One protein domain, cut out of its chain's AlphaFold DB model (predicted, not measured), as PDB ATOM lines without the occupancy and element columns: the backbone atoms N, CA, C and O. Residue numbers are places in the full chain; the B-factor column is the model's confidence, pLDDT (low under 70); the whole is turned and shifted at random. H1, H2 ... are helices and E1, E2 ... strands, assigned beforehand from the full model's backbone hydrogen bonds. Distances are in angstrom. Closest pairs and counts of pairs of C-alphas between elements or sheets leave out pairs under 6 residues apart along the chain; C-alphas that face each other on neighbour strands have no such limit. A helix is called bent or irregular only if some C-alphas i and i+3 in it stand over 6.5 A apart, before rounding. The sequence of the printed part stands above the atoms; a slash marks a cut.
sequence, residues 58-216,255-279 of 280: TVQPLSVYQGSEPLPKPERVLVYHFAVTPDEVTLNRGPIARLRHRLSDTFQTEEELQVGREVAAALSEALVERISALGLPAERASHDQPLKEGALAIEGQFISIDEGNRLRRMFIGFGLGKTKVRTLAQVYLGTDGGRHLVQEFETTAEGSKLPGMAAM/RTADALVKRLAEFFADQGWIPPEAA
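AT A GLANCE: This is residues 58 to 216 and 255 to 279 of the 280 residues of the protein "DUF4410 domain-containing protein" of bacterium (UniProt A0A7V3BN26). What is the main picture? A twisted sheet of six strands has two helices, H3 and H6, packed over one face, and the long hairpin of E5 and E6 runs through its middle. Short H1 and H2 sit on the link from E2 to H3, and H4 and H5 lie far out. What is it made of? The printed part has 184 residues of mixed class, with seven named helices and six named strands in the order E1 E2 H1 H2 H3 E3 E4 H4 E5 E6 H5 H6 H7; the sheet, E1 E6 E5 E4 E2 E3, is mixed. It is compact, with a radius of gyration of the C-alphas of 17.0 A and spans of 52 by 36 by 26 A.

IN THESE COORDINATES: Where does the first half run? E1, residues 58 to 64, begins at C-alpha 58 (-25.245, -21.181, 31.967); E2 is 76 to 80, H1 88 to 91 and H2 96 to 102. H3, 110 to 133, is 34.7 A long, and E3 is 138 to 141. H1 is irregular, with C-alphas 88 and 91 7.1 A apart, and H2 only just, with C-alphas 98 and 101 6.7 A apart. What follows? E4 is 151 to 158, 23.5 A; H4 166 to 169; E5 179 to 191, 38.0 A; E6 194 to 207, 36.9 A, bending by 55 degrees at residue 198. H5 is 213 to 216, H6 255 to 270, 23.0 A, and H7 276 to 279, ending at C-alpha 279 (-40.712, -14.952, 32.118).

HOW THE PARTS SIT: How are the strands joined? E1 and E6 are antiparallel, N 60 to O 202 2.8 A, as are the hairpin E5 and E6, N 183 to O 203 2.8 A, and E5 and E4, N 155 to O 186 2.9 A. E4 and E2 are parallel, N 154 to O 78 2.8 A, as are E2 and E3, N 139 to O 77 2.9 A. E2, H1 H2 H3, E3 form a strand-helix-strand unit, two parallel neighbour strands with helices between. What is on the sheet? H3 and H6 are on the same face, giving two layers, sheet and helices; H3 has a height of 6.4 A over the sheet and runs along the strands, at 6 degrees to E2 on the local plane. H3 residues 123 to 131 touch H6 residues 256 to 261, closest C-alphas Leu 127 and Ala 257, 5.4 A, at a steep tilt of 38 degrees, only just past shallow, the same way. H7 touches H6, closest C-alphas Ala 279 and Ala 265, 4.7 A. And the rest? H1 and H2 only just touch, only at the corner, with 3 pairs of C-alphas within 8 A, the closest Thr 90 and Ala 97, 7.2 A; H2 only grazes the sheet with residue 96. H1, only just, and H4 and H5 are not on it. Every O i to N i+4 pair is within hydrogen-bond range in H3 and H6, against 0 of 3 in H2, where 2 of 4 O i to N i+3 pairs are; H1, H4, H5 and H7 are too short for an O i to N i+4 pair.

THE WHOLE: How large is it, and is it cut? The C-alphas farthest apart, of Asp 192 and Met 216, are 57.8 A apart. Residues 217 to 254 are not printed, and C-alphas 216 and 255 are 24.3 A apart across the cut. Which link is long, and where is confidence low? Of the links printed whole, E1 to E2 is long, with 11 residues. The mean pLDDT of the printed part is 70.1, and 80 residues are under 70: 58 to 68, 85 to 112, 159 to 183 and 201 to 216.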
ATOM      1  N   THR A  58     -25.351 -21.806  30.649       52.62
ATOM      2  CA  THR A  58     -25.245 -21.181  31.967       52.62
ATOM      3  C   THR A  58     -25.043 -19.686  31.795       52.62
ATOM      4  O   THR A  58     -24.066 -19.269  31.180       52.62
ATOM      5  N   VAL A  59     -25.928 -18.880  32.375       58.88
ATOM      6  CA  VAL A  59     -25.806 -17.417  32.407       58.88
ATOM      7  C   VAL A  59     -25.585 -16.954  33.842       58.88
ATOM      8  O   VAL A  59     -26.376 -17.311  34.719       58.88
ATOM      9  N   GLN A  60     -24.535 -16.164  34.070       60.06
ATOM     10  CA  GLN A  60     -24.197 -15.542  35.350       60.06
ATOM     11  C   GLN A  60     -24.300 -14.014  35.227       60.06
ATOM     12  O   GLN A  60     -23.666 -13.446  34.337       60.06
ATOM     13  N   PRO A  61     -25.074 -13.326  36.083       55.69
ATOM     14  CA  PRO A  61     -25.072 -11.869  36.117       55.69
ATOM     15  C   PRO A  61     -23.753 -11.361  36.722       55.69
ATOM     16  O   PRO A  61     -23.358 -11.791  37.804       55.69
ATOM     17  N   LEU A  62     -23.077 -10.454  36.022       55.00
ATOM     18  CA  LEU A  62     -21.848  -9.787  36.476       55.00
ATOM     19  C   LEU A  62     -22.157  -8.466  37.189       55.00
ATOM     20  O   LEU A  62     -21.500  -8.115  38.167       55.00
ATOM     21  N   SER A  63     -23.191  -7.757  36.734       57.84
ATOM     22  CA  SER A  63     -23.724  -6.569  37.399       57.84
ATOM     23  C   SER A  63     -25.237  -6.524  37.255       57.84
ATOM     24  O   SER A  63     -25.758  -6.778  36.168       57.84
ATOM     25  N   VAL A  64     -25.929  -6.174  38.335       63.72
ATOM     26  CA  VAL A  64     -27.380  -5.970  38.373       63.72
ATOM     27  C   VAL A  64     -27.621  -4.558  38.883       63.72
ATOM     28  O   VAL A  64     -26.948  -4.132  39.822       63.72
ATOM     29  N   TYR A  65     -28.543  -3.826  38.269       68.94
ATOM     30  CA  TYR A  65     -29.005  -2.542  38.783       68.94
ATOM     31  C   TYR A  65     -29.510  -2.696  40.229       68.94
ATOM     32  O   TYR A  65     -30.354  -3.542  40.507       68.94
ATOM     33  N   GLN A  66     -28.968  -1.891  41.149       61.94
ATOM     34  CA  GLN A  66     -29.280  -1.924  42.590       61.94
ATOM     35  C   GLN A  66     -30.059  -0.683  43.059       61.94
ATOM     36  O   GLN A  66     -30.093  -0.392  44.255       61.94
ATOM     37  N   GLY A  67     -30.634   0.096  42.140       63.00
ATOM     38  CA  GLY A  67     -31.436   1.257  42.521       63.00
ATOM     39  C   GLY A  67     -32.744   0.847  43.194       63.00
ATOM     40  O   GLY A  67     -33.306  -0.207  42.906       63.00
ATOM     41  N   SER A  68     -33.219   1.687  44.111       58.59
ATOM     42  CA  SER A  68     -34.460   1.470  44.863       58.59
ATOM     43  C   SER A  68     -35.732   1.784  44.069       58.59
ATOM     44  O   SER A  68     -36.823   1.470  44.536       58.59
ATOM     45  N   GLU A  69     -35.607   2.429  42.909       70.19
ATOM     46  CA  GLU A  69     -36.727   2.854  42.070       70.19
ATOM     47  C   GLU A  69     -36.773   2.006  40.787       70.19
ATOM     48  O   GLU A  69     -35.722   1.799  40.170       70.19
ATOM     49  N   PRO A  70     -37.946   1.479  40.384       71.75
ATOM     50  CA  PRO A  70     -38.079   0.720  39.146       71.75
ATOM     51  C   PRO A  70     -37.682   1.566  37.939       71.75
ATOM     52  O   PRO A  70     -38.064   2.732  37.825       71.75
ATOM     53  N   LEU A  71     -36.937   0.973  37.013       83.62
ATOM     54  CA  LEU A  71     -36.549   1.652  35.787       83.62
ATOM     55  C   LEU A  71     -37.774   1.875  34.888       83.62
ATOM     56  O   LEU A  71     -38.651   1.004  34.809       83.62
ATOM     57  N   PRO A  72     -37.841   3.011  34.167       87.00
ATOM     58  CA  PRO A  72     -38.942   3.271  33.254       87.00
ATOM     59  C   PRO A  72     -38.990   2.189  32.172       87.00
ATOM     60  O   PRO A  72     -37.954   1.763  31.652       87.00
ATOM     61  N   LYS A  73     -40.204   1.748  31.827       89.25
ATOM     62  CA  LYS A  73     -40.405   0.771  30.755       89.25
ATOM     63  C   LYS A  73     -39.857   1.339  29.441       89.25
ATOM     64  O   LYS A  73     -40.260   2.440  29.065       89.25
ATOM     65  N   PRO A  74     -38.984   0.608  28.729       91.44
ATOM     66  CA  PRO A  74     -38.403   1.116  27.501       91.44
ATOM     67  C   PRO A  74     -39.450   1.215  26.392       91.44
ATOM     68  O   PRO A  74     -40.277   0.316  26.214       91.44
ATOM     69  N   GLU A  75     -39.373   2.283  25.601       92.06
ATOM     70  CA  GLU A  75     -40.214   2.469  24.414       92.06
ATOM     71  C   GLU A  75     -39.863   1.481  23.302       92.06
ATOM     72  O   GLU A  75     -40.714   1.130  22.489       92.06
ATOM     73  N   ARG A  76     -38.586   1.085  23.243       93.75
ATOM     74  CA  ARG A  76     -38.026   0.129  22.285       93.75
ATOM     75  C   ARG A  76     -36.758  -0.515  22.820       93.75
ATOM     76  O   ARG A  76     -36.019   0.097  23.594       93.75
ATOM     77  N   VAL A  77     -36.490  -1.730  22.362       94.50
ATOM     78  CA  VAL A  77     -35.275  -2.486  22.660       94.50
ATOM     79  C   VAL A  77     -34.429  -2.592  21.393       94.50
ATOM     80  O   VAL A  77     -34.787  -3.274  20.439       94.50
ATOM     81  N   LEU A  78     -33.290  -1.913  21.386       93.56
ATOM     82  CA  LEU A  78     -32.298  -1.945  20.322       93.56
ATOM     83  C   LEU A  78     -31.318  -3.089  20.578       93.56
ATOM     84  O   LEU A  78     -30.534  -3.049  21.527       93.56
ATOM     85  N   VAL A  79     -31.343  -4.109  19.728       92.81
ATOM     86  CA  VAL A  79     -30.362  -5.196  19.772       92.81
ATOM     87  C   VAL A  79     -29.264  -4.891  18.766       92.81
ATOM     88  O   VAL A  79     -29.483  -4.956  17.554       92.81
ATOM     89  N   TYR A  80     -28.080  -4.562  19.272       88.69
ATOM     90  CA  TYR A  80     -26.913  -4.310  18.438       88.69
ATOM     91  C   TYR A  80     -26.282  -5.625  17.972       88.69
ATOM     92  O   TYR A  80     -26.560  -6.716  18.490       88.69
ATOM     93  N   HIS A  81     -25.419  -5.530  16.967       82.50
ATOM     94  CA  HIS A  81     -24.605  -6.664  16.562       82.50
ATOM     95  C   HIS A  81     -23.619  -7.034  17.674       82.50
ATOM     96  O   HIS A  81     -22.993  -6.178  18.295       82.50
ATOM     97  N   PHE A  82     -23.510  -8.333  17.953       80.94
ATOM     98  CA  PHE A  82     -22.512  -8.825  18.894       80.94
ATOM     99  C   PHE A  82     -21.143  -8.774  18.224       80.94
ATOM    100  O   PHE A  82     -20.959  -9.339  17.147       80.94
ATOM    101  N   ALA A  83     -20.191  -8.105  18.864       75.19
ATOM    102  CA  ALA A  83     -18.858  -7.951  18.317       75.19
ATOM    103  C   ALA A  83     -18.140  -9.302  18.248       75.19
ATOM    104  O   ALA A  83     -18.136 -10.083  19.211       75.19
ATOM    105  N   VAL A  84     -17.518  -9.557  17.100       70.69
ATOM    106  CA  VAL A  84     -16.686 -10.743  16.883       70.69
ATOM    107  C   VAL A  84     -15.221 -10.400  17.073       70.69
ATOM    108  O   VAL A  84     -14.471 -11.211  17.595       70.69
ATOM    109  N   THR A  85     -14.805  -9.176  16.756       63.53
ATOM    110  CA  THR A  85     -13.439  -8.719  17.028       63.53
ATOM    111  C   THR A  85     -13.395  -7.688  18.151       63.53
ATOM    112  O   THR A  85     -14.354  -6.941  18.351       63.53
ATOM    113  N   PRO A  86     -12.265  -7.581  18.872       59.25
ATOM    114  CA  PRO A  86     -12.068  -6.516  19.852       59.25
ATOM    115  C   PRO A  86     -12.155  -5.101  19.255       59.25
ATOM    116  O   PRO A  86     -12.513  -4.166  19.969       59.25
ATOM    117  N   ASP A  87     -11.840  -4.932  17.967       58.81
ATOM    118  CA  ASP A  87     -11.849  -3.627  17.292       58.81
ATOM    119  C   ASP A  87     -13.273  -3.121  17.006       58.81
ATOM    120  O   ASP A  87     -13.517  -1.917  17.046       58.81
ATOM    121  N   GLU A  88     -14.245  -4.019  16.821       60.59
ATOM    122  CA  GLU A  88     -15.666  -3.678  16.619       60.59
ATOM    123  C   GLU A  88     -16.326  -3.090  17.881       60.59
ATOM    124  O   GLU A  88     -17.296  -2.340  17.807       60.59
ATOM    125  N   VAL A  89     -15.759  -3.373  19.054       55.75
ATOM    126  CA  VAL A  89     -16.260  -2.932  20.366       55.75
ATOM    127  C   VAL A  89     -15.891  -1.472  20.676       55.75
ATOM    128  O   VAL A  89     -16.446  -0.848  21.584       55.75
ATOM    129  N   THR A  90     -14.948  -0.892  19.927       47.19
ATOM    130  CA  THR A  90     -14.305   0.398  20.240       47.19
ATOM    131  C   THR A  90     -15.227   1.622  20.183       47.19
ATOM    132  O   THR A  90     -14.840   2.694  20.653       47.19
ATOM    133  N   LEU A  91     -16.460   1.482  19.691       49.34
ATOM    134  CA  LEU A  91     -17.411   2.588  19.551       49.34
ATOM    135  C   LEU A  91     -18.187   2.942  20.833       49.34
ATOM    136  O   LEU A  91     -18.785   4.015  20.879       49.34
ATOM    137  N   ASN A  92     -18.136   2.134  21.904       48.50
ATOM    138  CA  ASN A  92     -18.859   2.431  23.150       48.50
ATOM    139  C   ASN A  92     -17.978   2.339  24.407       48.50
ATOM    140  O   ASN A  92     -17.363   1.318  24.712       48.50
ATOM    141  N   ARG A  93     -17.952   3.428  25.193       51.06
ATOM    142  CA  ARG A  93     -17.202   3.583  26.459       51.06
ATOM    143  C   ARG A  93     -17.859   2.827  27.631       51.06
ATOM    144  O   ARG A  93     -18.123   3.409  28.679       51.06
ATOM    145  N   GLY A  94     -18.157   1.544  27.443       56.97
ATOM    146  CA  GLY A  94     -18.770   0.663  28.441       56.97
ATOM    147  C   GLY A  94     -17.765  -0.151  29.274       56.97
ATOM    148  O   GLY A  94     -16.579  -0.190  28.940       56.97
ATOM    149  N   PRO A  95     -18.198  -0.863  30.335       54.62
ATOM    150  CA  PRO A  95     -17.350  -1.785  31.106       54.62
ATOM    151  C   PRO A  95     -16.682  -2.882  30.261       54.62
ATOM    152  O   PRO A  95     -15.569  -3.292  30.589       54.62
ATOM    153  N   ILE A  96     -17.290  -3.278  29.134       56.25
ATOM    154  CA  ILE A  96     -16.702  -4.189  28.145       56.25
ATOM    155  C   ILE A  96     -15.333  -3.660  27.658       56.25
ATOM    156  O   ILE A  96     -14.374  -4.426  27.541       56.25
ATOM    157  N   ALA A  97     -15.174  -2.338  27.502       55.00
ATOM    158  CA  ALA A  97     -13.909  -1.725  27.096       55.00
ATOM    159  C   ALA A  97     -12.781  -1.906  28.137       55.00
ATOM    160  O   ALA A  97     -11.602  -1.792  27.791       55.00
ATOM    161  N   ARG A  98     -13.116  -2.207  29.405       54.34
ATOM    162  CA  ARG A  98     -12.142  -2.492  30.479       54.34
ATOM    163  C   ARG A  98     -11.702  -3.958  30.511       54.34
ATOM    164  O   ARG A  98     -10.543  -4.217  30.829       54.34
ATOM    165  N   LEU A  99     -12.563  -4.902  30.120       53.84
ATOM    166  CA  LEU A  99     -12.202  -6.326  30.015       53.84
ATOM    167  C   LEU A  99     -11.197  -6.600  28.868       53.84
ATOM    168  O   LEU A  99     -10.470  -7.594  28.893       53.84
ATOM    169  N   ARG A 100     -11.073  -5.650  27.927       53.75
ATOM    170  CA  ARG A 100     -10.135  -5.598  26.787       53.75
ATOM    171  C   ARG A 100      -8.692  -6.004  27.100       53.75
ATOM    172  O   ARG A 100      -8.032  -6.585  26.251       53.75
ATOM    173  N   HIS A 101      -8.169  -5.693  28.286       48.00
ATOM    174  CA  HIS A 101      -6.732  -5.851  28.547       48.00
ATOM    175  C   HIS A 101      -6.287  -7.299  28.822       48.00
ATOM    176  O   HIS A 101      -5.096  -7.534  29.004       48.00
ATOM    177  N   ARG A 102      -7.214  -8.270  28.863       46.16
ATOM    178  CA  ARG A 102      -6.897  -9.681  29.153       46.16
ATOM    179  C   ARG A 102      -7.300 -10.689  28.071       46.16
ATOM    180  O   ARG A 102      -7.030 -11.865  28.268       46.16
ATOM    181  N   LEU A 103      -7.949 -10.273  26.977       52.16
ATOM    182  CA  LEU A 103      -8.635 -11.201  26.053       52.16
ATOM    183  C   LEU A 103      -8.272 -11.038  24.563       52.16
ATOM    184  O   LEU A 103      -8.973 -11.564  23.702       52.16
ATOM    185  N   SER A 104      -7.196 -10.323  24.231       47.16
ATOM    186  CA  SER A 104      -6.815 -10.060  22.837       47.16
ATOM    187  C   SER A 104      -6.145 -11.265  22.160       47.16
ATOM    188  O   SER A 104      -4.922 -11.338  22.137       47.16
ATOM    189  N   ASP A 105      -6.939 -12.194  21.625       53.16
ATOM    190  CA  ASP A 105      -6.610 -13.032  20.453       53.16
ATOM    191  C   ASP A 105      -7.784 -13.993  20.204       53.16
ATOM    192  O   ASP A 105      -7.992 -14.937  20.972       53.16
ATOM    193  N   THR A 106      -8.631 -13.754  19.195       56.78
ATOM    194  CA  THR A 106      -9.808 -14.637  19.013       56.78
ATOM    195  C   THR A 106     -10.247 -14.902  17.581       56.78
ATOM    196  O   THR A 106     -10.993 -15.848  17.386       56.78
ATOM    197  N   PHE A 107      -9.763 -14.179  16.569       51.78
ATOM    198  CA  PHE A 107     -10.048 -14.493  15.163       51.78
ATOM    199  C   PHE A 107      -8.838 -14.095  14.315       51.78
ATOM    200  O   PHE A 107      -8.381 -12.960  14.427       51.78
ATOM    201  N   GLN A 108      -8.271 -15.022  13.533       54.25
ATOM    202  CA  GLN A 108      -7.021 -14.784  12.785       54.25
ATOM    203  C   GLN A 108      -7.195 -14.959  11.271       54.25
ATOM    204  O   GLN A 108      -6.352 -14.486  10.513       54.25
ATOM    205  N   THR A 109      -8.265 -15.619  10.812       63.62
ATOM    206  CA  THR A 109      -8.555 -15.799   9.381       63.62
ATOM    207  C   THR A 109      -9.854 -15.105   8.958       63.62
ATOM    208  O   THR A 109     -10.795 -14.976   9.738       63.62
ATOM    209  N   GLU A 110      -9.922 -14.678   7.695       67.81
ATOM    210  CA  GLU A 110     -11.096 -14.001   7.117       67.81
ATOM    211  C   GLU A 110     -12.352 -14.896   7.111       67.81
ATOM    212  O   GLU A 110     -13.466 -14.426   7.329       67.81
ATOM    213  N   GLU A 111     -12.180 -16.205   6.923       63.88
ATOM    214  CA  GLU A 111     -13.281 -17.175   6.943       63.88
ATOM    215  C   GLU A 111     -13.889 -17.321   8.348       63.88
ATOM    216  O   GLU A 111     -15.109 -17.329   8.506       63.88
ATOM    217  N   GLU A 112     -13.052 -17.360   9.388       62.41
ATOM    218  CA  GLU A 112     -13.508 -17.379  10.784       62.41
ATOM    219  C   GLU A 112     -14.261 -16.103  11.162       62.41
ATOM    220  O   GLU A 112     -15.266 -16.171  11.872       62.41
ATOM    221  N   LEU A 113     -13.803 -14.950  10.667       70.19
ATOM    222  CA  LEU A 113     -14.480 -13.671  10.864       70.19
ATOM    223  C   LEU A 113     -15.858 -13.660  10.204       70.19
ATOM    224  O   LEU A 113     -16.830 -13.237  10.827       70.19
ATOM    225  N   GLN A 114     -15.971 -14.160   8.972       72.75
ATOM    226  CA  GLN A 114     -17.251 -14.243   8.268       72.75
ATOM    227  C   GLN A 114     -18.233 -15.168   8.985       72.75
ATOM    228  O   GLN A 114     -19.358 -14.756   9.274       72.75
ATOM    229  N   VAL A 115     -17.796 -16.372   9.361       70.12
ATOM    230  CA  VAL A 115     -18.624 -17.295  10.148       70.12
ATOM    231  C   VAL A 115     -19.034 -16.643  11.467       70.12
ATOM    232  O   VAL A 115     -20.213 -16.673  11.811       70.12
ATOM    233  N   GLY A 116     -18.101 -16.001  12.177       72.25
ATOM    234  CA  GLY A 116     -18.371 -15.260  13.409       72.25
ATOM    235  C   GLY A 116     -19.476 -14.218  13.237       72.25
ATOM    236  O   GLY A 116     -20.415 -14.181  14.034       72.25
ATOM    237  N   ARG A 117     -19.405 -13.397  12.181       78.62
ATOM    238  CA  ARG A 117     -20.411 -12.360  11.889       78.62
ATOM    239  C   ARG A 117     -21.782 -12.954  11.601       78.62
ATOM    240  O   ARG A 117     -22.790 -12.391  12.019       78.62
ATOM    241  N   GLU A 118     -21.841 -14.105  10.943       76.94
ATOM    242  CA  GLU A 118     -23.099 -14.819  10.720       76.94
ATOM    243  C   GLU A 118     -23.695 -15.356  12.024       76.94
ATOM    244  O   GLU A 118     -24.905 -15.250  12.235       76.94
ATOM    245  N   VAL A 119     -22.858 -15.876  12.932       76.06
ATOM    246  CA  VAL A 119     -23.296 -16.288  14.276       76.06
ATOM    247  C   VAL A 119     -23.856 -15.092  15.038       76.06
ATOM    248  O   VAL A 119     -24.933 -15.189  15.625       76.06
ATOM    249  N   ALA A 120     -23.141 -13.964  15.011       80.44
ATOM    250  CA  ALA A 120     -23.549 -12.722  15.652       80.44
ATOM    251  C   ALA A 120     -24.890 -12.223  15.102       80.44
ATOM    252  O   ALA A 120     -25.792 -11.893  15.867       80.44
ATOM    253  N   ALA A 121     -25.050 -12.221  13.775       84.56
ATOM    254  CA  ALA A 121     -26.284 -11.810  13.118       84.56
ATOM    255  C   ALA A 121     -27.462 -12.717  13.495       84.56
ATOM    256  O   ALA A 121     -28.534 -12.209  13.831       84.56
ATOM    257  N   ALA A 122     -27.254 -14.037  13.501       83.19
ATOM    258  CA  ALA A 122     -28.261 -15.005  13.919       83.19
ATOM    259  C   ALA A 122     -28.643 -14.859  15.398       83.19
ATOM    260  O   ALA A 122     -29.816 -15.003  15.739       83.19
ATOM    261  N   LEU A 123     -27.672 -14.569  16.270       84.06
ATOM    262  CA  LEU A 123     -27.900 -14.302  17.689       84.06
ATOM    263  C   LEU A 123     -28.750 -13.040  17.880       84.06
ATOM    264  O   LEU A 123     -29.778 -13.103  18.549       84.06
ATOM    265  N   SER A 124     -28.362 -11.917  17.267       89.56
ATOM    266  CA  SER A 124     -29.109 -10.658  17.368       89.56
ATOM    267  C   SER A 124     -30.531 -10.795  16.813       89.56
ATOM    268  O   SER A 124     -31.475 -10.304  17.421       89.56
ATOM    269  N   GLU A 125     -30.712 -11.504  15.696       91.00
ATOM    270  CA  GLU A 125     -32.040 -11.765  15.119       91.00
ATOM    271  C   GLU A 125     -32.923 -12.596  16.053       91.00
ATOM    272  O   GLU A 125     -34.066 -12.237  16.327       91.00
ATOM    273  N   ALA A 126     -32.353 -13.667  16.602       89.94
ATOM    274  CA  ALA A 126     -33.012 -14.538  17.558       89.94
ATOM    275  C   ALA A 126     -33.413 -13.805  18.850       89.94
ATOM    276  O   ALA A 126     -34.464 -14.115  19.413       89.94
ATOM    277  N   LEU A 127     -32.595 -12.854  19.316       90.56
ATOM    278  CA  LEU A 127     -32.907 -11.991  20.458       90.56
ATOM    279  C   LEU A 127     -34.067 -11.043  20.143       90.56
ATOM    280  O   LEU A 127     -34.999 -10.963  20.936       90.56
ATOM    281  N   VAL A 128     -34.045 -10.367  18.990       94.50
ATOM    282  CA  VAL A 128     -35.128  -9.461  18.570       94.50
ATOM    283  C   VAL A 128     -36.462 -10.197  18.498       94.50
ATOM    284  O   VAL A 128     -37.450  -9.725  19.059       94.50
ATOM    285  N   GLU A 129     -36.485 -11.365  17.856       94.25
ATOM    286  CA  GLU A 129     -37.688 -12.191  17.720       94.25
ATOM    287  C   GLU A 129     -38.273 -12.559  19.091       94.25
ATOM    288  O   GLU A 129     -39.456 -12.348  19.358       94.25
ATOM    289  N   ARG A 130     -37.426 -13.060  19.994       93.31
ATOM    290  CA  ARG A 130     -37.847 -13.530  21.317       93.31
ATOM    291  C   ARG A 130     -38.254 -12.399  22.255       93.31
ATOM    292  O   ARG A 130     -39.249 -12.535  22.952       93.31
ATOM    293  N   ILE A 131     -37.523 -11.285  22.270       93.19
ATOM    294  CA  ILE A 131     -37.878 -10.116  23.090       93.19
ATOM    295  C   ILE A 131     -39.201  -9.515  22.599       93.19
ATOM    296  O   ILE A 131     -40.056  -9.175  23.415       93.19
ATOM    297  N   SER A 132     -39.410  -9.477  21.281       94.12
ATOM    298  CA  SER A 132     -40.697  -9.081  20.699       94.12
ATOM    299  C   SER A 132     -41.831 -10.003  21.137       94.12
ATOM    300  O   SER A 132     -42.913  -9.524  21.472       94.12
ATOM    301  N   ALA A 133     -41.580 -11.314  21.219       93.06
ATOM    302  CA  ALA A 133     -42.553 -12.285  21.717       93.06
ATOM    303  C   ALA A 133     -42.908 -12.096  23.208       93.06
ATOM    304  O   ALA A 133     -44.012 -12.452  23.609       93.06
ATOM    305  N   LEU A 134     -42.028 -11.481  24.011       91.50
ATOM    306  CA  LEU A 134     -42.321 -11.082  25.398       91.50
ATOM    307  C   LEU A 134     -43.199  -9.818  25.497       91.50
ATOM    308  O   LEU A 134     -43.570  -9.411  26.597       91.50
ATOM    309  N   GLY A 135     -43.528  -9.178  24.370       90.81
ATOM    310  CA  GLY A 135     -44.359  -7.972  24.323       90.81
ATOM    311  C   GLY A 135     -43.582  -6.657  24.444       90.81
ATOM    312  O   GLY A 135     -44.190  -5.611  24.681       90.81
ATOM    313  N   LEU A 136     -42.254  -6.686  24.281       92.25
ATOM    314  CA  LEU A 136     -41.421  -5.486  24.185       92.25
ATOM    315  C   LEU A 136     -41.022  -5.242  22.723       92.25
ATOM    316  O   LEU A 136     -40.465  -6.143  22.105       92.25
ATOM    317  N   PRO A 137     -41.255  -4.048  22.153       93.62
ATOM    318  CA  PRO A 137     -40.900  -3.771  20.763       93.62
ATOM    319  C   PRO A 137     -39.378  -3.786  20.593       93.62
ATOM    320  O   PRO A 137     -38.691  -2.872  21.050       93.62
ATOM    321  N   ALA A 138     -38.849  -4.829  19.951       94.94
ATOM    322  CA  ALA A 138     -37.422  -4.977  19.701       94.94
ATOM    323  C   ALA A 138     -37.089  -4.804  18.216       94.94
ATOM    324  O   ALA A 138     -37.816  -5.268  17.341       94.94
ATOM    325  N   GLU A 139     -35.958  -4.167  17.932       94.62
ATOM    326  CA  GLU A 139     -35.441  -3.991  16.577       94.62
ATOM    327  C   GLU A 139     -33.919  -4.154  16.541       94.62
ATOM    328  O   GLU A 139     -33.226  -3.964  17.545       94.62
ATOM    329  N   ARG A 140     -33.385  -4.535  15.374       92.12
ATOM    330  CA  ARG A 140     -31.934  -4.554  15.165       92.12
ATOM    331  C   ARG A 140     -31.420  -3.125  15.028       92.12
ATOM    332  O   ARG A 140     -31.996  -2.338  14.283       92.12
ATOM    333  N   ALA A 141     -30.306  -2.841  15.691       88.31
ATOM    334  CA  ALA A 141     -29.584  -1.581  15.588       88.31
ATOM    335  C   ALA A 141     -28.149  -1.815  15.104       88.31
ATOM    336  O   ALA A 141     -27.523  -2.836  15.401       88.31
ATOM    337  N   SER A 142     -27.619  -0.852  14.361       81.50
ATOM    338  CA  SER A 142     -26.206  -0.821  13.978       81.50
ATOM    339  C   SER A 142     -25.425   0.066  14.952       81.50
ATOM    340  O   SER A 142     -25.999   0.955  15.573       81.50
ATOM    341  N   HIS A 143     -24.120  -0.168  15.122       73.94
ATOM    342  CA  HIS A 143     -23.291   0.551  16.107       73.94
ATOM    343  C   HIS A 143     -23.191   2.066  15.867       73.94
ATOM    344  O   HIS A 143     -22.842   2.806  16.783       73.94
ATOM    345  N   ASP A 144     -23.496   2.533  14.658       77.06
ATOM    346  CA  ASP A 144     -23.596   3.950  14.299       77.06
ATOM    347  C   ASP A 144     -24.911   4.598  14.765       77.06
ATOM    348  O   ASP A 144     -24.998   5.823  14.852       77.06
ATOM    349  N   GLN A 145     -25.926   3.800  15.107       81.62
ATOM    350  CA  GLN A 145     -27.189   4.291  15.633       81.62
ATOM    351  C   GLN A 145     -27.036   4.686  17.113       81.62
ATOM    352  O   GLN A 145     -26.800   3.820  17.965       81.62
ATOM    353  N   PRO A 146     -27.217   5.971  17.468       82.69
ATOM    354  CA  PRO A 146     -27.114   6.407  18.852       82.69
ATOM    355  C   PRO A 146     -28.280   5.869  19.687       82.69
ATOM    356  O   PRO A 146     -29.431   5.846  19.239       82.69
ATOM    357  N   LEU A 147     -27.983   5.493  20.934       85.00
ATOM    358  CA  LEU A 147     -29.007   5.127  21.907       85.00
ATOM    359  C   LEU A 147     -29.741   6.387  22.374       85.00
ATOM    360  O   LEU A 147     -29.136   7.268  22.985       85.00
ATOM    361  N   LYS A 148     -31.034   6.472  22.062       87.69
ATOM    362  CA  LYS A 148     -31.908   7.574  22.486       87.69
ATOM    363  C   LYS A 148     -32.412   7.357  23.910       87.69
ATOM    364  O   LYS A 148     -32.444   6.226  24.390       87.69
ATOM    365  N   GLU A 149     -32.829   8.441  24.551       87.19
ATOM    366  CA  GLU A 149     -33.535   8.383  25.829       87.19
ATOM    367  C   GLU A 149     -34.760   7.456  25.742       87.19
ATOM    368  O   GLU A 149     -35.406   7.371  24.695       87.19
ATOM    369  N   GLY A 150     -35.037   6.703  26.808       86.50
ATOM    370  CA  GLY A 150     -36.181   5.790  26.876       86.50
ATOM    371  C   GLY A 150     -36.028   4.508  26.049       86.50
ATOM    372  O   GLY A 150     -36.889   3.631  26.117       86.50
ATOM    373  N   ALA A 151     -34.936   4.347  25.297       91.31
ATOM    374  CA  ALA A 151     -34.608   3.106  24.605       91.31
ATOM    375  C   ALA A 151     -33.650   2.241  25.437       91.31
ATOM    376  O   ALA A 151     -32.718   2.733  26.079       91.31
ATOM    377  N   LEU A 152     -33.860   0.927  25.384       92.50
ATOM    378  CA  LEU A 152     -32.951  -0.061  25.956       92.50
ATOM    379  C   LEU A 152     -32.009  -0.557  24.858       92.50
ATOM    380  O   LEU A 152     -32.478  -0.926  23.790       92.50
ATOM    381  N   ALA A 153     -30.707  -0.611  25.100       91.25
ATOM    382  CA  ALA A 153     -29.754  -1.273  24.219       91.25
ATOM    383  C   ALA A 153     -29.305  -2.598  24.815       91.25
ATOM    384  O   ALA A 153     -28.952  -2.663  25.991       91.25
ATOM    385  N   ILE A 154     -29.226  -3.621  23.975       90.44
ATOM    386  CA  ILE A 154     -28.565  -4.884  24.277       90.44
ATOM    387  C   ILE A 154     -27.381  -5.003  23.327       90.44
ATOM    388  O   ILE A 154     -27.550  -5.041  22.109       90.44
ATOM    389  N   GLU A 155     -26.185  -5.047  23.896       85.75
ATOM    390  CA  GLU A 155     -24.928  -5.195  23.166       85.75
ATOM    391  C   GLU A 155     -24.136  -6.359  23.750       85.75
ATOM    392  O   GLU A 155     -24.397  -6.807  24.866       85.75
ATOM    393  N   GLY A 156     -23.134  -6.848  23.032       78.62
ATOM    394  CA  GLY A 156     -22.262  -7.864  23.592       78.62
ATOM    395  C   GLY A 156     -21.108  -8.237  22.691       78.62
ATOM    396  O   GLY A 156     -20.957  -7.715  21.589       78.62
ATOM    397  N   GLN A 157     -20.289  -9.155  23.179       74.69
ATOM    398  CA  GLN A 157     -19.139  -9.686  22.460       74.69
ATOM    399  C   GLN A 157     -18.948 -11.168  22.770       74.69
ATOM    400  O   GLN A 157     -19.277 -11.641  23.865       74.69
ATOM    401  N   PHE A 158     -18.364 -11.896  21.827       70.88
ATOM    402  CA  PHE A 158     -17.876 -13.248  22.089       70.88
ATOM    403  C   PHE A 158     -16.544 -13.191  22.852       70.88
ATOM    404  O   PHE A 158     -15.706 -12.333  22.582       70.88
ATOM    405  N   ILE A 159     -16.346 -14.088  23.825       64.31
ATOM    406  CA  ILE A 159     -15.116 -14.144  24.640       64.31
ATOM    407  C   ILE A 159     -14.408 -15.502  24.510       64.31
ATOM    408  O   ILE A 159     -15.050 -16.554  24.507       64.31
ATOM    409  N   SER A 160     -13.073 -15.471  24.430       54.56
ATOM    410  CA  SER A 160     -12.191 -16.652  24.362       54.56
ATOM    411  C   SER A 160     -11.680 -17.089  25.738       54.56
ATOM    412  O   SER A 160     -11.594 -16.271  26.652       54.56
ATOM    413  N   ILE A 161     -11.268 -18.357  25.880       41.16
ATOM    414  CA  ILE A 161     -10.500 -18.851  27.039       41.16
ATOM    415  C   ILE A 161      -9.168 -19.446  26.551       41.16
ATOM    416  O   ILE A 161      -9.150 -20.413  25.785       41.16
ATOM    417  N   ASP A 162      -8.047 -18.909  27.037       39.66
ATOM    418  CA  ASP A 162      -6.707 -19.487  26.868       39.66
ATOM    419  C   ASP A 162      -6.561 -20.798  27.683       39.66
ATOM    420  O   ASP A 162      -6.947 -20.834  28.839       39.66
ATOM    421  N   GLU A 163      -6.113 -21.922  27.092       40.44
ATOM    422  CA  GLU A 163      -4.830 -22.608  27.417       40.44
ATOM    423  C   GLU A 163      -4.328 -23.556  26.271       40.44
ATOM    424  O   GLU A 163      -5.041 -24.443  25.805       40.44
ATOM    425  N   GLY A 164      -3.087 -23.385  25.781       36.62
ATOM    426  CA  GLY A 164      -2.275 -24.452  25.160       36.62
ATOM    427  C   GLY A 164      -2.124 -24.650  23.630       36.62
ATOM    428  O   GLY A 164      -1.085 -25.169  23.238       36.62
ATOM    429  N   ASN A 165      -3.047 -24.302  22.720       39.47
ATOM    430  CA  ASN A 165      -2.819 -24.491  21.260       39.47
ATOM    431  C   ASN A 165      -3.688 -23.552  20.390       39.47
ATOM    432  O   ASN A 165      -4.895 -23.461  20.620       39.47
ATOM    433  N   ARG A 166      -3.084 -22.816  19.440       45.56
ATOM    434  CA  ARG A 166      -3.704 -21.674  18.725       45.56
ATOM    435  C   ARG A 166      -4.791 -22.071  17.718       45.56
ATOM    436  O   ARG A 166      -5.783 -21.371  17.617       45.56
ATOM    437  N   LEU A 167      -4.699 -23.239  17.081       39.88
ATOM    438  CA  LEU A 167      -5.745 -23.716  16.155       39.88
ATOM    439  C   LEU A 167      -6.870 -24.510  16.848       39.88
ATOM    440  O   LEU A 167      -7.884 -24.822  16.236       39.88
ATOM    441  N   ARG A 168      -6.716 -24.840  18.140       38.16
ATOM    442  CA  ARG A 168      -7.721 -25.586  18.928       38.16
ATOM    443  C   ARG A 168      -8.598 -24.712  19.825       38.16
ATOM    444  O   ARG A 168      -9.571 -25.226  20.366       38.16
ATOM    445  N   ARG A 169      -8.259 -23.432  20.007       49.72
ATOM    446  CA  ARG A 169      -8.946 -22.520  20.946       49.72
ATOM    447  C   ARG A 169      -9.788 -21.434  20.303       49.72
ATOM    448  O   ARG A 169     -10.648 -20.880  20.967       49.72
ATOM    449  N   MET A 170      -9.595 -21.193  19.017       41.72
ATOM    450  CA  MET A 170     -10.425 -20.257  18.265       41.72
ATOM    451  C   MET A 170     -11.792 -20.841  17.887       41.72
ATOM    452  O   MET A 170     -12.767 -20.118  17.735       41.72
ATOM    453  N   PHE A 171     -11.893 -22.170  17.860       43.88
ATOM    454  CA  PHE A 171     -13.127 -22.907  17.620       43.88
ATOM    455  C   PHE A 171     -13.452 -23.805  18.808       43.88
ATOM    456  O   PHE A 171     -13.341 -25.029  18.706       43.88
ATOM    457  N   ILE A 172     -13.920 -23.253  19.932       46.03
ATOM    458  CA  ILE A 172     -14.588 -24.080  20.952       46.03
ATOM    459  C   ILE A 172     -15.999 -24.440  20.446       46.03
ATOM    460  O   ILE A 172     -17.040 -24.085  20.984       46.03
ATOM    461  N   GLY A 173     -15.994 -25.193  19.343       42.72
ATOM    462  CA  GLY A 173     -16.741 -26.423  19.196       42.72
ATOM    463  C   GLY A 173     -17.839 -26.450  18.152       42.72
ATOM    464  O   GLY A 173     -18.804 -27.198  18.280       42.72
ATOM    465  N   PHE A 174     -17.653 -25.724  17.063       47.03
ATOM    466  CA  PHE A 174     -18.468 -25.918  15.872       47.03
ATOM    467  C   PHE A 174     -18.080 -27.184  15.072       47.03
ATOM    468  O   PHE A 174     -18.816 -27.599  14.189       47.03
ATOM    469  N   GLY A 175     -16.995 -27.890  15.426       44.06
ATOM    470  CA  GLY A 175     -16.588 -29.152  14.792       44.06
ATOM    471  C   GLY A 175     -16.132 -30.218  15.795       44.06
ATOM    472  O   GLY A 175     -15.438 -29.918  16.761       44.06
ATOM    473  N   LEU A 176     -16.517 -31.476  15.542       40.84
ATOM    474  CA  LEU A 176     -16.147 -32.718  16.258       40.84
ATOM    475  C   LEU A 176     -16.839 -33.028  17.609       40.84
ATOM    476  O   LEU A 176     -16.532 -34.049  18.224       40.84
ATOM    477  N   GLY A 177     -17.859 -32.261  18.021       41.38
ATOM    478  CA  GLY A 177     -18.895 -32.767  18.944       41.38
ATOM    479  C   GLY A 177     -18.904 -32.253  20.392       41.38
ATOM    480  O   GLY A 177     -19.512 -32.912  21.239       41.38
ATOM    481  N   LYS A 178     -18.285 -31.102  20.687       41.69
ATOM    482  CA  LYS A 178     -18.452 -30.369  21.961       41.69
ATOM    483  C   LYS A 178     -18.373 -28.856  21.723       41.69
ATOM    484  O   LYS A 178     -17.264 -28.342  21.663       41.69
ATOM    485  N   THR A 179     -19.504 -28.163  21.585       51.50
ATOM    486  CA  THR A 179     -19.581 -26.693  21.409       51.50
ATOM    487  C   THR A 179     -19.606 -26.002  22.765       51.50
ATOM    488  O   THR A 179     -20.351 -26.441  23.628       51.50
ATOM    489  N   LYS A 180     -18.821 -24.944  22.990       49.78
ATOM    490  CA  LYS A 180     -19.033 -23.999  24.097       49.78
ATOM    491  C   LYS A 180     -18.843 -22.576  23.582       49.78
ATOM    492  O   LYS A 180     -17.724 -22.181  23.275       49.78
ATOM    493  N   VAL A 181     -19.925 -21.810  23.508       57.81
ATOM    494  CA  VAL A 181     -19.908 -20.396  23.113       57.81
ATOM    495  C   VAL A 181     -20.033 -19.548  24.368       57.81
ATOM    496  O   VAL A 181     -21.041 -19.640  25.069       57.81
ATOM    497  N   ARG A 182     -19.021 -18.728  24.663       61.06
ATOM    498  CA  ARG A 182     -19.100 -17.735  25.738       61.06
ATOM    499  C   ARG A 182     -19.358 -16.355  25.160       61.06
ATOM    500  O   ARG A 182     -18.695 -15.938  24.217       61.06
ATOM    501  N   THR A 183     -20.332 -15.671  25.736       69.12
ATOM    502  CA  THR A 183     -20.796 -14.359  25.295       69.12
ATOM    503  C   THR A 183     -20.954 -13.470  26.513       69.12
ATOM    504  O   THR A 183     -21.576 -13.874  27.493       69.12
ATOM    505  N   LEU A 184     -20.406 -12.265  26.447       72.81
ATOM    506  CA  LEU A 184     -20.661 -11.210  27.415       72.81
ATOM    507  C   LEU A 184     -21.718 -10.285  26.817       72.81
ATOM    508  O   LEU A 184     -21.479  -9.706  25.762       72.81
ATOM    509  N   ALA A 185     -22.876 -10.181  27.458       82.06
ATOM    510  CA  ALA A 185     -23.963  -9.299  27.057       82.06
ATOM    511  C   ALA A 185     -24.129  -8.181  28.089       82.06
ATOM    512  O   ALA A 185     -24.083  -8.417  29.294       82.06
ATOM    513  N   GLN A 186     -24.342  -6.965  27.615       82.88
ATOM    514  CA  GLN A 186     -24.566  -5.775  28.414       82.88
ATOM    515  C   GLN A 186     -25.872  -5.115  28.003       82.88
ATOM    516  O   GLN A 186     -26.188  -5.004  26.819       82.88
ATOM    517  N   VAL A 187     -26.601  -4.640  29.001       86.50
ATOM    518  CA  VAL A 187     -27.863  -3.937  28.840       86.50
ATOM    519  C   VAL A 187     -27.672  -2.502  29.298       86.50
ATOM    520  O   VAL A 187     -27.266  -2.253  30.438       86.50
ATOM    521  N   TYR A 188     -27.979  -1.559  28.416       87.00
ATOM    522  CA  TYR A 188     -27.943  -0.133  28.701       87.00
ATOM    523  C   TYR A 188     -29.329   0.477  28.576       87.00
ATOM    524  O   TYR A 188     -30.074   0.123  27.671       87.00
ATOM    525  N   LEU A 189     -29.640   1.454  29.415       87.56
ATOM    526  CA  LEU A 189     -30.783   2.342  29.238       87.56
ATOM    527  C   LEU A 189     -30.281   3.708  28.768       87.56
ATOM    528  O   LEU A 189     -29.318   4.241  29.325       87.56
ATOM    529  N   GLY A 190     -30.903   4.259  27.730       85.75
ATOM    530  CA  GLY A 190     -30.680   5.644  27.339       85.75
ATOM    531  C   GLY A 190     -31.388   6.583  28.309       85.75
ATOM    532  O   GLY A 190     -32.599   6.478  28.497       85.75
ATOM    533  N   THR A 191     -30.638   7.500  28.909       81.31
ATOM    534  CA  THR A 191     -31.148   8.575  29.768       81.31
ATOM    535  C   THR A 191     -30.660   9.929  29.249       81.31
ATOM    536  O   THR A 191     -29.770   9.981  28.395       81.31
ATOM    537  N   ASP A 192     -31.180  11.031  29.794       76.94
ATOM    538  CA  ASP A 192     -30.693  12.394  29.514       76.94
ATOM    539  C   ASP A 192     -29.172  12.556  29.697       76.94
ATOM    540  O   ASP A 192     -28.520  13.341  29.010       76.94
ATOM    541  N   GLY A 193     -28.583  11.781  30.615       70.69
ATOM    542  CA  GLY A 193     -27.143  11.761  30.890       70.69
ATOM    543  C   GLY A 193     -26.328  10.857  29.959       70.69
ATOM    544  O   GLY A 193     -25.120  10.706  30.157       70.69
ATOM    545  N   GLY A 194     -26.965  10.233  28.966       75.56
ATOM    546  CA  GLY A 194     -26.359   9.277  28.046       75.56
ATOM    547  C   GLY A 194     -26.670   7.823  28.402       75.56
ATOM    548  O   GLY A 194     -27.738   7.479  28.899       75.56
ATOM    549  N   ARG A 195     -25.740   6.919  28.089       83.25
ATOM    550  CA  ARG A 195     -25.954   5.474  28.245       83.25
ATOM    551  C   ARG A 195     -25.673   5.043  29.680       83.25
ATOM    552  O   ARG A 195     -24.534   5.140  30.135       83.25
ATOM    553  N   HIS A 196     -26.670   4.502  30.367       80.94
ATOM    554  CA  HIS A 196     -26.518   3.956  31.711       80.94
ATOM    555  C   HIS A 196     -26.489   2.427  31.667       80.94
ATOM    556  O   HIS A 196     -27.413   1.823  31.133       80.94
ATOM    557  N   LEU A 197     -25.436   1.785  32.189       80.19
ATOM    558  CA  LEU A 197     -25.390   0.322  32.282       80.19
ATOM    559  C   LEU A 197     -26.360  -0.138  33.370       80.19
ATOM    560  O   LEU A 197     -26.209   0.226  34.533       80.19
ATOM    561  N   VAL A 198     -27.312  -0.971  32.981       80.06
ATOM    562  CA  VAL A 198     -28.349  -1.501  33.866       80.06
ATOM    563  C   VAL A 198     -28.053  -2.943  34.252       80.06
ATOM    564  O   VAL A 198     -28.285  -3.348  35.390       80.06
ATOM    565  N   GLN A 199     -27.513  -3.729  33.321       74.81
ATOM    566  CA  GLN A 199     -27.214  -5.126  33.590       74.81
ATOM    567  C   GLN A 199     -26.058  -5.633  32.744       74.81
ATOM    568  O   GLN A 199     -25.828  -5.176  31.626       74.81
ATOM    569  N   GLU A 200     -25.339  -6.611  33.275       72.94
ATOM    570  CA  GLU A 200     -24.292  -7.325  32.558       72.94
ATOM    571  C   GLU A 200     -24.431  -8.815  32.848       72.94
ATOM    572  O   GLU A 200     -24.591  -9.224  33.999       72.94
ATOM    573  N   PHE A 201     -24.361  -9.620  31.796       67.75
ATOM    574  CA  PHE A 201     -24.504 -11.063  31.839       67.75
ATOM    575  C   PHE A 201     -23.338 -11.728  31.135       67.75
ATOM    576  O   PHE A 201     -23.046 -11.435  29.978       67.75
ATOM    577  N   GLU A 202     -22.747 -12.721  31.778       61.47
ATOM    578  CA  GLU A 202     -21.872 -13.667  31.110       61.47
ATOM    579  C   GLU A 202     -22.629 -14.960  30.831       61.47
ATOM    580  O   GLU A 202     -23.060 -15.658  31.747       61.47
ATOM    581  N   THR A 203     -22.778 -15.308  29.559       62.66
ATOM    582  CA  THR A 203     -23.411 -16.553  29.124       62.66
ATOM    583  C   THR A 203     -22.372 -17.518  28.594       62.66
ATOM    584  O   THR A 203     -21.546 -17.162  27.766       62.66
ATOM    585  N   THR A 204     -22.444 -18.769  29.029       55.91
ATOM    586  CA  THR A 204     -21.711 -19.907  28.479       55.91
ATOM    587  C   THR A 204     -22.724 -20.911  27.952       55.91
ATOM    588  O   THR A 204     -23.349 -21.614  28.737       55.91
ATOM    589  N   ALA A 205     -22.904 -20.994  26.639       54.50
ATOM    590  CA  ALA A 205     -23.763 -21.989  26.009       54.50
ATOM    591  C   ALA A 205     -22.949 -23.219  25.604       54.50
ATOM    592  O   ALA A 205     -22.100 -23.123  24.719       54.50
ATOM    593  N   GLU A 206     -23.204 -24.378  26.213       49.47
ATOM    594  CA  GLU A 206     -22.637 -25.646  25.752       49.47
ATOM    595  C   GLU A 206     -23.537 -26.237  24.660       49.47
ATOM    596  O   GLU A 206     -24.692 -26.558  24.913       49.47
ATOM    597  N   GLY A 207     -23.053 -26.396  23.429       44.53
ATOM    598  CA  GLY A 207     -23.782 -27.115  22.388       44.53
ATOM    599  C   GLY A 207     -23.696 -28.625  22.582       44.53
ATOM    600  O   GLY A 207     -22.621 -29.205  22.765       44.53
ATOM    601  N   SER A 208     -24.860 -29.268  22.508       41.34
ATOM    602  CA  SER A 208     -24.999 -30.718  22.421       41.34
ATOM    603  C   SER A 208     -24.337 -31.247  21.149       41.34
ATOM    604  O   SER A 208     -24.340 -30.576  20.116       41.34
ATOM    605  N   LYS A 209     -23.808 -32.478  21.223       42.50
ATOM    606  CA  LYS A 209     -23.232 -33.231  20.097       42.50
ATOM    607  C   LYS A 209     -24.022 -32.997  18.803       42.50
ATOM    608  O   LYS A 209     -25.233 -33.192  18.788       42.50
ATOM    609  N   LEU A 210     -23.306 -32.636  17.738       38.88
ATOM    610  CA  LEU A 210     -23.814 -32.507  16.369       38.88
ATOM    611  C   LEU A 210     -24.811 -33.643  16.039       38.88
ATOM    612  O   LEU A 210     -24.398 -34.813  16.045       38.88
ATOM    613  N   PRO A 211     -26.095 -33.353  15.747       36.72
ATOM    614  CA  PRO A 211     -26.980 -34.344  15.147       36.72
ATOM    615  C   PRO A 211     -26.423 -34.677  13.755       36.72
ATOM    616  O   PRO A 211     -26.251 -33.795  12.928       36.72
ATOM    617  N   GLY A 212     -26.041 -35.939  13.536       39.84
ATOM    618  CA  GLY A 212     -25.427 -36.420  12.285       39.84
ATOM    619  C   GLY A 212     -24.064 -37.100  12.467       39.84
ATOM    620  O   GLY A 212     -23.809 -38.144  11.870       39.84
ATOM    621  N   MET A 213     -23.219 -36.630  13.392       40.66
ATOM    622  CA  MET A 213     -21.908 -37.264  13.650       40.66
ATOM    623  C   MET A 213     -21.997 -38.483  14.578       40.66
ATOM    624  O   MET A 213     -21.223 -39.429  14.443       40.66
ATOM    625  N   ALA A 214     -22.970 -38.512  15.495       42.78
ATOM    626  CA  ALA A 214     -23.247 -39.707  16.299       42.78
ATOM    627  C   ALA A 214     -23.743 -40.881  15.431       42.78
ATOM    628  O   ALA A 214     -23.410 -42.032  15.709       42.78
ATOM    629  N   ALA A 215     -24.466 -40.583  14.344       41.69
ATOM    630  CA  ALA A 215     -24.872 -41.581  13.357       41.69
ATOM    631  C   ALA A 215     -23.660 -42.133  12.582       41.69
ATOM    632  O   ALA A 215     -23.547 -43.344  12.410       41.69
ATOM    633  N   MET A 216     -22.690 -41.285  12.221       41.75
ATOM    634  CA  MET A 216     -21.447 -41.730  11.571       41.75
ATOM    635  C   MET A 216     -20.537 -42.560  12.495       41.75
ATOM    636  O   MET A 216     -19.933 -43.534  12.048       41.75
ATOM    637  N   ARG A 255     -29.908 -21.037  20.655       74.69
ATOM    638  CA  ARG A 255     -29.917 -21.545  22.040       74.69
ATOM    639  C   ARG A 255     -29.264 -20.575  23.027       74.69
ATOM    640  O   ARG A 255     -29.735 -20.433  24.151       74.69
ATOM    641  N   THR A 256     -28.196 -19.891  22.620       74.69
ATOM    642  CA  THR A 256     -27.612 -18.802  23.419       74.69
ATOM    643  C   THR A 256     -28.607 -17.652  23.582       74.69
ATOM    644  O   THR A 256     -28.745 -17.134  24.687       74.69
ATOM    645  N   ALA A 257     -29.338 -17.293  22.518       83.31
ATOM    646  CA  ALA A 257     -30.406 -16.297  22.579       83.31
ATOM    647  C   ALA A 257     -31.507 -16.712  23.564       83.31
ATOM    648  O   ALA A 257     -31.901 -15.894  24.383       83.31
ATOM    649  N   ASP A 258     -31.958 -17.974  23.535       83.25
ATOM    650  CA  ASP A 258     -32.935 -18.513  24.497       83.25
ATOM    651  C   ASP A 258     -32.464 -18.314  25.946       83.25
ATOM    652  O   ASP A 258     -33.206 -17.818  26.793       83.25
ATOM    653  N   ALA A 259     -31.207 -18.663  26.229       81.62
ATOM    654  CA  ALA A 259     -30.636 -18.552  27.567       81.62
ATOM    655  C   ALA A 259     -30.502 -17.094  28.035       81.62
ATOM    656  O   ALA A 259     -30.808 -16.785  29.188       81.62
ATOM    657  N   LEU A 260     -30.067 -16.199  27.142       82.06
ATOM    658  CA  LEU A 260     -29.995 -14.762  27.407       82.06
ATOM    659  C   LEU A 260     -31.387 -14.174  27.645       82.06
ATOM    660  O   LEU A 260     -31.588 -13.467  28.627       82.06
ATOM    661  N   VAL A 261     -32.354 -14.501  26.786       88.81
ATOM    662  CA  VAL A 261     -33.732 -14.010  26.894       88.81
ATOM    663  C   VAL A 261     -34.369 -14.469  28.184       88.81
ATOM    664  O   VAL A 261     -35.030 -13.662  28.817       88.81
ATOM    665  N   LYS A 262     -34.132 -15.703  28.629       87.12
ATOM    666  CA  LYS A 262     -34.647 -16.164  29.919       87.12
ATOM    667  C   LYS A 262     -34.209 -15.253  31.071       87.12
ATOM    668  O   LYS A 262     -35.031 -14.853  31.886       87.12
ATOM    669  N   ARG A 263     -32.929 -14.866  31.112       83.88
ATOM    670  CA  ARG A 263     -32.418 -13.935  32.134       83.88
ATOM    671  C   ARG A 263     -32.917 -12.509  31.956       83.88
ATOM    672  O   ARG A 263     -33.188 -11.833  32.942       83.88
ATOM    673  N   LEU A 264     -33.037 -12.056  30.711       86.25
ATOM    674  CA  LEU A 264     -33.628 -10.757  30.411       86.25
ATOM    675  C   LEU A 264     -35.100 -10.716  30.820       86.25
ATOM    676  O   LEU A 264     -35.535  -9.707  31.347       86.25
ATOM    677  N   ALA A 265     -35.848 -11.800  30.633       88.12
ATOM    678  CA  ALA A 265     -37.250 -11.897  31.004       88.12
ATOM    679  C   ALA A 265     -37.430 -11.876  32.526       88.12
ATOM    680  O   ALA A 265     -38.288 -11.144  33.006       88.12
ATOM    681  N   GLU A 266     -36.585 -12.594  33.281       86.00
ATOM    682  CA  GLU A 266     -36.518 -12.480  34.749       86.00
ATOM    683  C   GLU A 266     -36.321 -11.010  35.162       86.00
ATOM    684  O   GLU A 266     -37.114 -10.462  35.922       86.00
ATOM    685  N   PHE A 267     -35.338 -10.329  34.565       84.94
ATOM    686  CA  PHE A 267     -35.094  -8.911  34.825       84.94
ATOM    687  C   PHE A 267     -36.271  -8.004  34.411       84.94
ATOM    688  O   PHE A 267     -36.660  -7.115  35.162       84.94
ATOM    689  N   PHE A 268     -36.867  -8.213  33.236       90.19
ATOM    690  CA  PHE A 268     -37.999  -7.418  32.753       90.19
ATOM    691  C   PHE A 268     -39.244  -7.614  33.621       90.19
ATOM    692  O   PHE A 268     -40.010  -6.666  33.795       90.19
ATOM    693  N   ALA A 269     -39.448  -8.814  34.165       89.25
ATOM    694  CA  ALA A 269     -40.516  -9.098  35.113       89.25
ATOM    695  C   ALA A 269     -40.255  -8.418  36.466       89.25
ATOM    696  O   ALA A 269     -41.167  -7.790  37.001       89.25
ATOM    697  N   ASP A 270     -39.015  -8.446  36.969       86.50
ATOM    698  CA  ASP A 270     -38.621  -7.741  38.200       86.50
ATOM    699  C   ASP A 270     -38.830  -6.221  38.087       86.50
ATOM    700  O   ASP A 270     -39.219  -5.565  39.053       86.50
ATOM    701  N   GLN A 271     -38.612  -5.654  36.896       85.06
ATOM    702  CA  GLN A 271     -38.900  -4.244  36.600       85.06
ATOM    703  C   GLN A 271     -40.385  -3.964  36.297       85.06
ATOM    704  O   GLN A 271     -40.769  -2.811  36.103       85.06
ATOM    705  N   GLY A 272     -41.236  -4.991  36.225       88.31
ATOM    706  CA  GLY A 272     -42.663  -4.858  35.911       88.31
ATOM    707  C   GLY A 272     -42.967  -4.479  34.457       88.31
ATOM    708  O   GLY A 272     -44.052  -3.979  34.157       88.31
ATOM    709  N   TRP A 273     -42.027  -4.677  33.530       91.31
ATOM    710  CA  TRP A 273     -42.202  -4.329  32.113       91.31
ATOM    711  C   TRP A 273     -43.008  -5.368  31.339       91.31
ATOM    712  O   TRP A 273     -43.701  -5.019  30.371       91.31
ATOM    713  N   ILE A 274     -42.898  -6.622  31.773       91.50
ATOM    714  CA  ILE A 274     -43.631  -7.783  31.274       91.50
ATOM    715  C   ILE A 274     -44.292  -8.493  32.460       91.50
ATOM    716  O   ILE A 274     -43.810  -8.364  33.590       91.50
ATOM    717  N   PRO A 275     -45.386  -9.234  32.242       87.25
ATOM    718  CA  PRO A 275     -46.004  -9.974  33.325       87.25
ATOM    719  C   PRO A 275     -45.142 -11.199  33.705       87.25
ATOM    720  O   PRO A 275     -44.449 -11.751  32.846       87.25
ATOM    721  N   PRO A 276     -45.152 -11.645  34.974       83.00
ATOM    722  CA  PRO A 276     -44.251 -12.694  35.462       83.00
ATOM    723  C   PRO A 276     -44.457 -14.052  34.776       83.00
ATOM    724  O   PRO A 276     -43.531 -14.854  34.706       83.00
ATOM    725  N   GLU A 277     -45.645 -14.325  34.235       84.62
ATOM    726  CA  GLU A 277     -45.925 -15.508  33.420       84.62
ATOM    727  C   GLU A 277     -45.194 -15.514  32.072       84.62
ATOM    728  O   GLU A 277     -44.923 -16.588  31.546       84.62
ATOM    729  N   ALA A 278     -44.831 -14.348  31.528       79.44
ATOM    730  CA  ALA A 278     -44.052 -14.262  30.294       79.44
ATOM    731  C   ALA A 278     -42.566 -14.607  30.512       79.44
ATOM    732  O   ALA A 278     -41.850 -14.847  29.545       79.44
ATOM    733  N   ALA A 279     -42.096 -14.635  31.765       74.06
ATOM    734  CA  ALA A 279     -40.712 -14.952  32.118       74.06
ATOM    735  C   ALA A 279     -40.449 -16.444  32.413       74.06
ATOM    736  O   ALA A 279     -39.297 -16.817  32.654       74.06
TER     737      ALA A 279